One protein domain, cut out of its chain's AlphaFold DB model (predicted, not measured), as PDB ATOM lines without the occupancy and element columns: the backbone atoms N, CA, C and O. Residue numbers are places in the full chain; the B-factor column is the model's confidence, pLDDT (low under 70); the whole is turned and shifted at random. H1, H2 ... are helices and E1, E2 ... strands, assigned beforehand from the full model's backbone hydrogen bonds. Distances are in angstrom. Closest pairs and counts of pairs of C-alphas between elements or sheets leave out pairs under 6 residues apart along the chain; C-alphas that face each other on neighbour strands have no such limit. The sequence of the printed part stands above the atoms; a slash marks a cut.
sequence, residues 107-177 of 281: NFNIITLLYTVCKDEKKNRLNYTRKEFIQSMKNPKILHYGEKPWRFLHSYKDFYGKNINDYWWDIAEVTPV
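This is residues 107 to 177 of the 281 residues of a protein of Campylobacter coli (UniProt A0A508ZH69). There is little regular structure: a rod mostly of loops, with short H1 and strand E1 near its middle, H2 and the loop of residues 114 to 129 toward one end, and H3 at the other, where residues 170 to 177 stick out. The printed part has 71 residues, 25 in named elements, mostly helix, ordered H1, H2, E1, H3. It is only just loose, close to compact, with a radius of gyration of the C-alphas of 13.6 A, spanning 46 by 21 by 20 A.

Residues 108 to 109 pair, parallel, with residues 143 to 144 of E1, residues 142 to 144, which pairs with no named strand. The closest C-alphas of E1 and H1, residues 110 to 113, are those of His 144 and Ile 110, 6.0 A apart. H1 is close to but not clearly touching H2, residues 130 to 138; their closest C-alphas, Leu 113 and Met 137, are 8.0 A apart. H3, residues 166 to 174, is apart from H1, H2 and E1. Every O i to N i+4 pair is within hydrogen-bond range in H2, 4 of 5 in H3; H1 is too short for one.

H1 begins at C-alpha 110, (57.016, 40.890, 124.512). H2 is 12.3 A long. H3 is 12.7 A long, ending at C-alpha 174, (50.495, 55.964, 139.769).

The two farthest C-alphas, Lys 123 and Val 177, are 47.0 A apart. The links H1 to H2 and E1 to H3 are long. The printed part has no cut, and no printed residue is under 70 in pLDDT.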
ATOM      1  N   ASN A 107      65.998  43.380 127.853       98.06
ATOM      2  CA  ASN A 107      65.285  43.932 126.704       98.06
ATOM      3  C   ASN A 107      64.270  42.887 126.227       98.06
ATOM      4  O   ASN A 107      64.312  42.393 125.095       98.06
ATOM      5  N   PHE A 108      63.398  42.482 127.148       98.06
ATOM      6  CA  PHE A 108      62.470  41.387 126.945       98.06
ATOM      7  C   PHE A 108      61.397  41.803 125.936       98.06
ATOM      8  O   PHE A 108      60.424  42.489 126.265       98.06
ATOM      9  N   ASN A 109      61.585  41.417 124.673       96.56
ATOM     10  CA  ASN A 109      60.638  41.742 123.613       96.56
ATOM     11  C   ASN A 109      59.366  40.904 123.768       96.56
ATOM     12  O   ASN A 109      59.377  39.690 123.545       96.56
ATOM     13  N   ILE A 110      58.258  41.563 124.110       96.12
ATOM     14  CA  ILE A 110      57.016  40.890 124.512       96.12
ATOM     15  C   ILE A 110      56.409  40.016 123.408       96.12
ATOM     16  O   ILE A 110      55.703  39.065 123.721       96.12
ATOM     17  N   ILE A 111      56.734  40.251 122.126       94.38
ATOM     18  CA  ILE A 111      56.253  39.405 121.015       94.38
ATOM     19  C   ILE A 111      56.712  37.949 121.159       94.38
ATOM     20  O   ILE A 111      56.101  37.033 120.613       94.38
ATOM     21  N   THR A 112      57.791  37.713 121.908       95.69
ATOM     22  CA  THR A 112      58.308  36.367 122.173       95.69
ATOM     23  C   THR A 112      57.416  35.550 123.113       95.69
ATOM     24  O   THR A 112      57.524  34.322 123.105       95.69
ATOM     25  N   LEU A 113      56.490  36.195 123.840       95.50
ATOM     26  CA  LEU A 113      55.442  35.530 124.627       95.50
ATOM     27  C   LEU A 113      54.440  34.785 123.737       95.50
ATOM     28  O   LEU A 113      53.886  33.774 124.156       95.50
ATOM     29  N   LEU A 114      54.239  35.234 122.490       94.62
ATOM     30  CA  LEU A 114      53.412  34.517 121.517       94.62
ATOM     31  C   LEU A 114      54.019  33.148 121.190       94.62
ATOM     32  O   LEU A 114      53.363  32.116 121.276       94.62
ATOM     33  N   TYR A 115      55.273  33.166 120.752       93.88
ATOM     34  CA  TYR A 115      56.171  32.024 120.680       93.88
ATOM     35  C   TYR A 115      57.578  32.538 120.382       93.88
ATOM     36  O   TYR A 115      57.771  33.565 119.728       93.88
ATOM     37  N   THR A 116      58.580  31.751 120.753       94.19
ATOM     38  CA  THR A 116      59.961  31.969 120.325       94.19
ATOM     39  C   THR A 116      60.583  30.658 119.875       94.19
ATOM     40  O   THR A 116      60.117  29.580 120.244       94.19
ATOM     41  N   VAL A 117      61.624  30.750 119.052       93.69
ATOM     42  CA  VAL A 117      62.478  29.612 118.710       93.69
ATOM     43  C   VAL A 117      63.875  29.959 119.195       93.69
ATOM     44  O   VAL A 117      64.412  30.983 118.778       93.69
ATOM     45  N   CYS A 118      64.436  29.121 120.052       94.75
ATOM     46  CA  CYS A 118      65.729  29.321 120.696       94.75
ATOM     47  C   CYS A 118      66.864  28.637 119.912       94.75
ATOM     48  O   CYS A 118      66.621  27.819 119.012       94.75
ATOM     49  N   LYS A 119      68.118  28.989 120.221       93.75
ATOM     50  CA  LYS A 119      69.304  28.532 119.466       93.75
ATOM     51  C   LYS A 119      69.536  27.018 119.530       93.75
ATOM     52  O   LYS A 119      70.019  26.434 118.564       93.75
ATOM     53  N   ASP A 120      69.145  26.399 120.638       94.75
ATOM     54  CA  ASP A 120      69.167  24.958 120.915       94.75
ATOM     55  C   ASP A 120      68.066  24.183 120.171       94.75
ATOM     56  O   ASP A 120      68.141  22.966 120.040       94.75
ATOM     57  N   GLU A 121      67.072  24.874 119.607       93.19
ATOM     58  CA  GLU A 121      66.011  24.257 118.801       93.19
ATOM     59  C   GLU A 121      66.244  24.426 117.300       93.19
ATOM     60  O   GLU A 121      65.878  23.570 116.488       93.19
ATOM     61  N   LYS A 122      66.794  25.578 116.901       89.94
ATOM     62  CA  LYS A 122      67.151  25.867 115.514       89.94
ATOM     63  C   LYS A 122      68.199  26.973 115.454       89.94
ATOM     64  O   LYS A 122      67.934  28.085 115.895       89.94
ATOM     65  N   LYS A 123      69.319  26.708 114.772       85.38
ATOM     66  CA  LYS A 123      70.341  27.721 114.450       85.38
ATOM     67  C   LYS A 123      69.735  28.951 113.751       85.38
ATOM     68  O   LYS A 123      68.703  28.853 113.069       85.38
ATOM     69  N   ASN A 124      70.403  30.096 113.881       84.75
ATOM     70  CA  ASN A 124      70.014  31.381 113.279       84.75
ATOM     71  C   ASN A 124      68.603  31.817 113.721       84.75
ATOM     72  O   ASN A 124      67.728  32.159 112.912       84.75
ATOM     73  N   ARG A 125      68.350  31.680 115.021       89.75
ATOM     74  CA  ARG A 125      67.147  32.121 115.732       89.75
ATOM     75  C   ARG A 125      67.556  32.984 116.922       89.75
ATOM     76  O   ARG A 125      68.693  33.442 116.941       89.75
ATOM     77  N   LEU A 126      66.642  33.222 117.865       93.69
ATOM     78  CA  LEU A 126      66.963  33.937 119.091       93.69
ATOM     79  C   LEU A 126      68.201  33.284 119.712       93.69
ATOM     80  O   LEU A 126      68.175  32.091 120.019       93.69
ATOM     81  N   ASN A 127      69.286  34.048 119.853       94.56
ATOM     82  CA  ASN A 127      70.585  33.526 120.280       94.56
ATOM     83  C   ASN A 127      70.651  33.280 121.796       94.56
ATOM     84  O   ASN A 127      71.642  33.570 122.454       94.56
ATOM     85  N   TYR A 128      69.584  32.728 122.357       96.56
ATOM     86  CA  TYR A 128      69.443  32.287 123.737       96.56
ATOM     87  C   TYR A 128      68.917  30.854 123.699       96.56
ATOM     88  O   TYR A 128      68.153  30.493 122.803       96.56
ATOM     89  N   THR A 129      69.374  30.018 124.623       96.38
ATOM     90  CA  THR A 129      68.822  28.685 124.868       96.38
ATOM     91  C   THR A 129      67.392  28.804 125.378       96.38
ATOM     92  O   THR A 129      66.984  29.854 125.889       96.38
ATOM     93  N   ARG A 130      66.624  27.719 125.285       96.12
ATOM     94  CA  ARG A 130      65.284  27.669 125.870       96.12
ATOM     95  C   ARG A 130      65.312  27.941 127.377       96.12
ATOM     96  O   ARG A 130      64.453  28.662 127.872       96.12
ATOM     97  N   LYS A 131      66.320  27.413 128.081       96.94
ATOM     98  CA  LYS A 131      66.507  27.617 129.525       96.94
ATOM     99  C   LYS A 131      66.737  29.090 129.873       96.94
ATOM    100  O   LYS A 131      66.036  29.602 130.739       96.94
ATOM    101  N   GLU A 132      67.664  29.758 129.181       97.38
ATOM    102  CA  GLU A 132      67.913  31.202 129.350       97.38
ATOM    103  C   GLU A 132      66.617  31.991 129.108       97.38
ATOM    104  O   GLU A 132      66.209  32.782 129.948       97.38
ATOM    105  N   PHE A 133      65.909  31.711 128.007       97.38
ATOM    106  CA  PHE A 133      64.662  32.406 127.683       97.38
ATOM    107  C   PHE A 133      63.574  32.238 128.755       97.38
ATOM    108  O   PHE A 133      62.928  33.217 129.121       97.38
ATOM    109  N   ILE A 134      63.363  31.020 129.272       97.06
ATOM    110  CA  ILE A 134      62.369  30.770 130.330       97.06
ATOM    111  C   ILE A 134      62.747  31.511 131.618       97.06
ATOM    112  O   ILE A 134      61.867  32.055 132.281       97.06
ATOM    113  N   GLN A 135      64.036  31.566 131.970       97.25
ATOM    114  CA  GLN A 135      64.494  32.349 133.122       97.25
ATOM    115  C   GLN A 135      64.177  33.838 132.943       97.25
ATOM    116  O   GLN A 135      63.559  34.432 133.827       97.25
ATOM    117  N   SER A 136      64.485  34.407 131.774       97.75
ATOM    118  CA  SER A 136      64.146  35.799 131.457       97.75
ATOM    119  C   SER A 136      62.636  36.055 131.424       97.75
ATOM    120  O   SER A 136      62.189  37.131 131.797       97.75
ATOM    121  N   MET A 137      61.837  35.079 130.979       96.62
ATOM    122  CA  MET A 137      60.375  35.183 130.903       96.62
ATOM    123  C   MET A 137      59.704  35.142 132.283       96.62
ATOM    124  O   MET A 137      58.674  35.786 132.469       96.62
ATOM    125  N   LYS A 138      60.277  34.408 133.246       96.69
ATOM    126  CA  LYS A 138      59.807  34.386 134.642       96.69
ATOM    127  C   LYS A 138      60.098  35.696 135.371       96.69
ATOM    128  O   LYS A 138      59.317  36.098 136.221       96.69
ATOM    129  N   ASN A 139      61.216  36.345 135.052       96.12
ATOM    130  CA  ASN A 139      61.631  37.585 135.703       96.12
ATOM    131  C   ASN A 139      62.158  38.611 134.684       96.12
ATOM    132  O   ASN A 139      63.368  38.855 134.625       96.12
ATOM    133  N   PRO A 140      61.282  39.190 133.842       97.50
ATOM    134  CA  PRO A 140      61.703  40.208 132.892       97.50
ATOM    135  C   PRO A 140      62.129  41.474 133.641       97.50
ATOM    136  O   PRO A 140      61.421  41.959 134.520       97.50
ATOM    137  N   LYS A 141      63.278  42.038 133.267       97.88
ATOM    138  CA  LYS A 141      63.850  43.244 133.884       97.88
ATOM    139  C   LYS A 141      63.386  44.512 133.173       97.88
ATOM    140  O   LYS A 141      63.059  45.506 133.813       97.88
ATOM    141  N   ILE A 142      63.313  44.477 131.843       98.31
ATOM    142  CA  ILE A 142      62.807  45.573 131.015       98.31
ATOM    143  C   ILE A 142      61.894  44.991 129.939       98.31
ATOM    144  O   ILE A 142      62.335  44.235 129.075       98.31
ATOM    145  N   LEU A 143      60.620  45.376 129.958       98.25
ATOM    146  CA  LEU A 143      59.642  44.988 128.946       98.25
ATOM    147  C   LEU A 143      59.741  45.906 127.725       98.25
ATOM    148  O   LEU A 143      59.517  47.120 127.806       98.25
ATOM    149  N   HIS A 144      60.024  45.323 126.562       97.69
ATOM    150  CA  HIS A 144      60.037  46.028 125.286       97.69
ATOM    151  C   HIS A 144      58.754  45.756 124.500       97.69
ATOM    152  O   HIS A 144      58.592  44.739 123.825       97.69
ATOM    153  N   TYR A 145      57.851  46.734 124.562       96.50
ATOM    154  CA  TYR A 145      56.566  46.746 123.873       96.50
ATOM    155  C   TYR A 145      56.702  47.039 122.371       96.50
ATOM    156  O   TYR A 145      56.914  48.191 121.967       96.50
ATOM    157  N   GLY A 146      56.542  46.005 121.541       88.44
ATOM    158  CA  GLY A 146      56.265  46.155 120.108       88.44
ATOM    159  C   GLY A 146      54.827  46.633 119.887       88.44
ATOM    160  O   GLY A 146      54.602  47.731 119.375       88.44
ATOM    161  N   GLU A 147      53.869  45.843 120.372       88.81
ATOM    162  CA  GLU A 147      52.471  46.248 120.539       88.81
ATOM    163  C   GLU A 147      52.370  47.245 121.684       88.81
ATOM    164  O   GLU A 147      52.815  46.979 122.799       88.81
ATOM    165  N   LYS A 148      51.834  48.427 121.400       94.44
ATOM    166  CA  LYS A 148      51.838  49.522 122.365       94.44
ATOM    167  C   LYS A 148      50.671  49.379 123.355       94.44
ATOM    168  O   LYS A 148      49.536  49.282 122.883       94.44
ATOM    169  N   PRO A 149      50.897  49.443 124.682       95.69
ATOM    170  CA  PRO A 149      49.828  49.351 125.690       95.69
ATOM    171  C   PRO A 149      48.745  50.426 125.558       95.69
ATOM    172  O   PRO A 149      47.581  50.182 125.858       95.69
ATOM    173  N   TRP A 150      49.110  51.599 125.033       94.69
ATOM    174  CA  TRP A 150      48.188  52.696 124.710       94.69
ATOM    175  C   TRP A 150      47.406  52.497 123.400       94.69
ATOM    176  O   TRP A 150      46.716  53.396 122.930       94.69
ATOM    177  N   ARG A 151      47.502  51.311 122.796       94.81
ATOM    178  CA  ARG A 151      46.696  50.877 121.646       94.81
ATOM    179  C   ARG A 151      46.071  49.501 121.865       94.81
ATOM    180  O   ARG A 151      44.986  49.221 121.358       94.81
ATOM    181  N   PHE A 152      46.752  48.652 122.631       95.94
ATOM    182  CA  PHE A 152      46.316  47.316 122.997       95.94
ATOM    183  C   PHE A 152      46.156  47.217 124.506       95.94
ATOM    184  O   PHE A 152      47.139  47.053 125.219       95.94
ATOM    185  N   LEU A 153      44.915  47.276 125.001       96.38
ATOM    186  CA  LEU A 153      44.663  47.018 126.422       96.38
ATOM    187  C   LEU A 153      44.887  45.545 126.763       96.38
ATOM    188  O   LEU A 153      45.369  45.247 127.847       96.38
ATOM    189  N   HIS A 154      44.620  44.636 125.825       95.00
ATOM    190  CA  HIS A 154      44.833  43.201 125.996       95.00
ATOM    191  C   HIS A 154      45.653  42.634 124.828       95.00
ATOM    192  O   HIS A 154      45.357  42.949 123.671       95.00
ATOM    193  N   SER A 155      46.688  41.833 125.113       93.75
ATOM    194  CA  SER A 155      47.426  41.090 124.078       93.75
ATOM    195  C   SER A 155      48.025  39.767 124.577       93.75
ATOM    196  O   SER A 155      47.343  38.740 124.570       93.75
ATOM    197  N   TYR A 156      49.301  39.753 124.966       94.06
ATOM    198  CA  TYR A 156      50.006  38.563 125.440       94.06
ATOM    199  C   TYR A 156      49.822  38.369 126.941       94.06
ATOM    200  O   TYR A 156      49.740  39.336 127.697       94.06
ATOM    201  N   LYS A 157      49.839  37.109 127.376       94.12
ATOM    202  CA  LYS A 157      49.963  36.757 128.791       94.12
ATOM    203  C   LYS A 157      51.424  36.452 129.114       94.12
ATOM    204  O   LYS A 157      52.130  35.868 128.288       94.12
ATOM    205  N   ASP A 158      51.876  36.883 130.283       94.69
ATOM    206  CA  ASP A 158      53.197  36.551 130.807       94.69
ATOM    207  C   ASP A 158      53.268  35.088 131.289       94.69
ATOM    208  O   ASP A 158      52.349  34.291 131.073       94.69
ATOM    209  N   PHE A 159      54.374  34.719 131.943       94.31
ATOM    210  CA  PHE A 159      54.557  33.374 132.497       94.31
ATOM    211  C   PHE A 159      53.484  32.986 133.529       94.31
ATOM    212  O   PHE A 159      53.144  31.811 133.645       94.31
ATOM    213  N   TYR A 160      52.941  33.962 134.256       94.62
ATOM    214  CA  TYR A 160      51.988  33.773 135.350       94.62
ATOM    215  C   TYR A 160      50.529  33.959 134.912       94.62
ATOM    216  O   TYR A 160      49.615  33.854 135.728       94.62
ATOM    217  N   GLY A 161      50.290  34.212 133.623       93.50
ATOM    218  CA  GLY A 161      48.955  34.402 133.066       93.50
ATOM    219  C   GLY A 161      48.424  35.837 133.153       93.50
ATOM    220  O   GLY A 161      47.294  36.069 132.715       93.50
ATOM    221  N   LYS A 162      49.210  36.800 133.654       95.19
ATOM    222  CA  LYS A 162      48.835  38.220 133.682       95.19
ATOM    223  C   LYS A 162      48.980  38.822 132.287       95.19
ATOM    224  O   LYS A 162      49.925  38.517 131.558       95.19
ATOM    225  N   ASN A 163      48.044  39.683 131.897       96.31
ATOM    226  CA  ASN A 163      48.144  40.412 130.637       96.31
ATOM    227  C   ASN A 163      49.327  41.392 130.686       96.31
ATOM    228  O   ASN A 163      49.446  42.214 131.592       96.31
ATOM    229  N   ILE A 164      50.207  41.320 129.688       96.62
ATOM    230  CA  ILE A 164      51.487  42.035 129.698       96.62
ATOM    231  C   ILE A 164      51.324  43.563 129.652       96.62
ATOM    232  O   ILE A 164      52.198  44.305 130.105       96.62
ATOM    233  N   ASN A 165      50.203  44.045 129.108       97.00
ATOM    234  CA  ASN A 165      49.919  45.474 128.999       97.00
ATOM    235  C   ASN A 165      49.387  46.063 130.313       97.00
ATOM    236  O   ASN A 165      49.489  47.276 130.493       97.00
ATOM    237  N   ASP A 166      48.908  45.231 131.247       97.25
ATOM    238  CA  ASP A 166      48.454  45.693 132.565       97.25
ATOM    239  C   ASP A 166      49.612  46.309 133.345       97.25
ATOM    240  O   ASP A 166      49.450  47.389 133.891       97.25
ATOM    241  N   TYR A 167      50.814  45.721 133.287       97.62
ATOM    242  CA  TYR A 167      52.000  46.277 133.952       97.62
ATOM    243  C   TYR A 167      52.269  47.743 133.580       97.62
ATOM    244  O   TYR A 167      52.650  48.541 134.431       97.62
ATOM    245  N   TRP A 168      52.062  48.117 132.314       97.56
ATOM    246  CA  TRP A 168      52.246  49.500 131.877       97.56
ATOM    247  C   TRP A 168      51.165  50.419 132.447       97.56
ATOM    248  O   TRP A 168      51.463  51.532 132.875       97.56
ATOM    249  N   TRP A 169      49.919  49.945 132.477       97.44
ATOM    250  CA  TRP A 169      48.791  50.709 132.997       97.44
ATOM    251  C   TRP A 169      48.786  50.831 134.521       97.44
ATOM    252  O   TRP A 169      48.389  51.885 135.012       97.44
ATOM    253  N   ASP A 170      49.279  49.823 135.242       97.00
ATOM    254  CA  ASP A 170      49.492  49.868 136.691       97.00
ATOM    255  C   ASP A 170      50.440  51.027 137.043       97.00
ATOM    256  O   ASP A 170      50.179  51.810 137.955       97.00
ATOM    257  N   ILE A 171      51.516  51.200 136.263       96.56
ATOM    258  CA  ILE A 171      52.456  52.314 136.434       96.56
ATOM    259  C   ILE A 171      51.859  53.642 135.958       96.56
ATOM    260  O   ILE A 171      52.022  54.655 136.638       96.56
ATOM    261  N   ALA A 172      51.135  53.665 134.837       96.06
ATOM    262  CA  ALA A 172      50.461  54.872 134.354       96.06
ATOM    263  C   ALA A 172      49.464  55.440 135.383       96.06
ATOM    264  O   ALA A 172      49.351  56.656 135.525       96.06
ATOM    265  N   GLU A 173      48.779  54.577 136.137       96.38
ATOM    266  CA  GLU A 173      47.818  54.968 137.174       96.38
ATOM    267  C   GLU A 173      48.466  55.637 138.396       96.38
ATOM    268  O   GLU A 173      47.817  56.426 139.090       96.38
ATOM    269  N   VAL A 174      49.739  55.354 138.663       95.50
ATOM    270  CA  VAL A 174      50.495  55.964 139.769       95.50
ATOM    271  C   VAL A 174      51.517  56.996 139.291       95.50
ATOM    272  O   VAL A 174      52.207  57.596 140.110       95.50
ATOM    273  N   THR A 175      51.616  57.227 137.978       94.19
ATOM    274  CA  THR A 175      52.551  58.195 137.396       94.19
ATOM    275  C   THR A 175      52.099  59.620 137.735       94.19
ATOM    276  O   THR A 175      50.999  60.020 137.336       94.19
ATOM    277  N   PRO A 176      52.928  60.417 138.438       92.88
ATOM    278  CA  PRO A 176      52.606  61.810 138.726       92.88
ATOM    279  C   PRO A 176      52.394  62.621 137.444       92.88
ATOM    280  O   PRO A 176      52.926  62.277 136.389       92.88
ATOM    281  N   VAL A 177      51.657  63.730 137.547       93.62
ATOM    282  CA  VAL A 177      51.374  64.694 136.460       93.62
ATOM    283  C   VAL A 177      50.444  64.165 135.358       93.62
ATOM    284  O   VAL A 177      49.491  64.851 135.007       93.62
TER     285      VAL A 177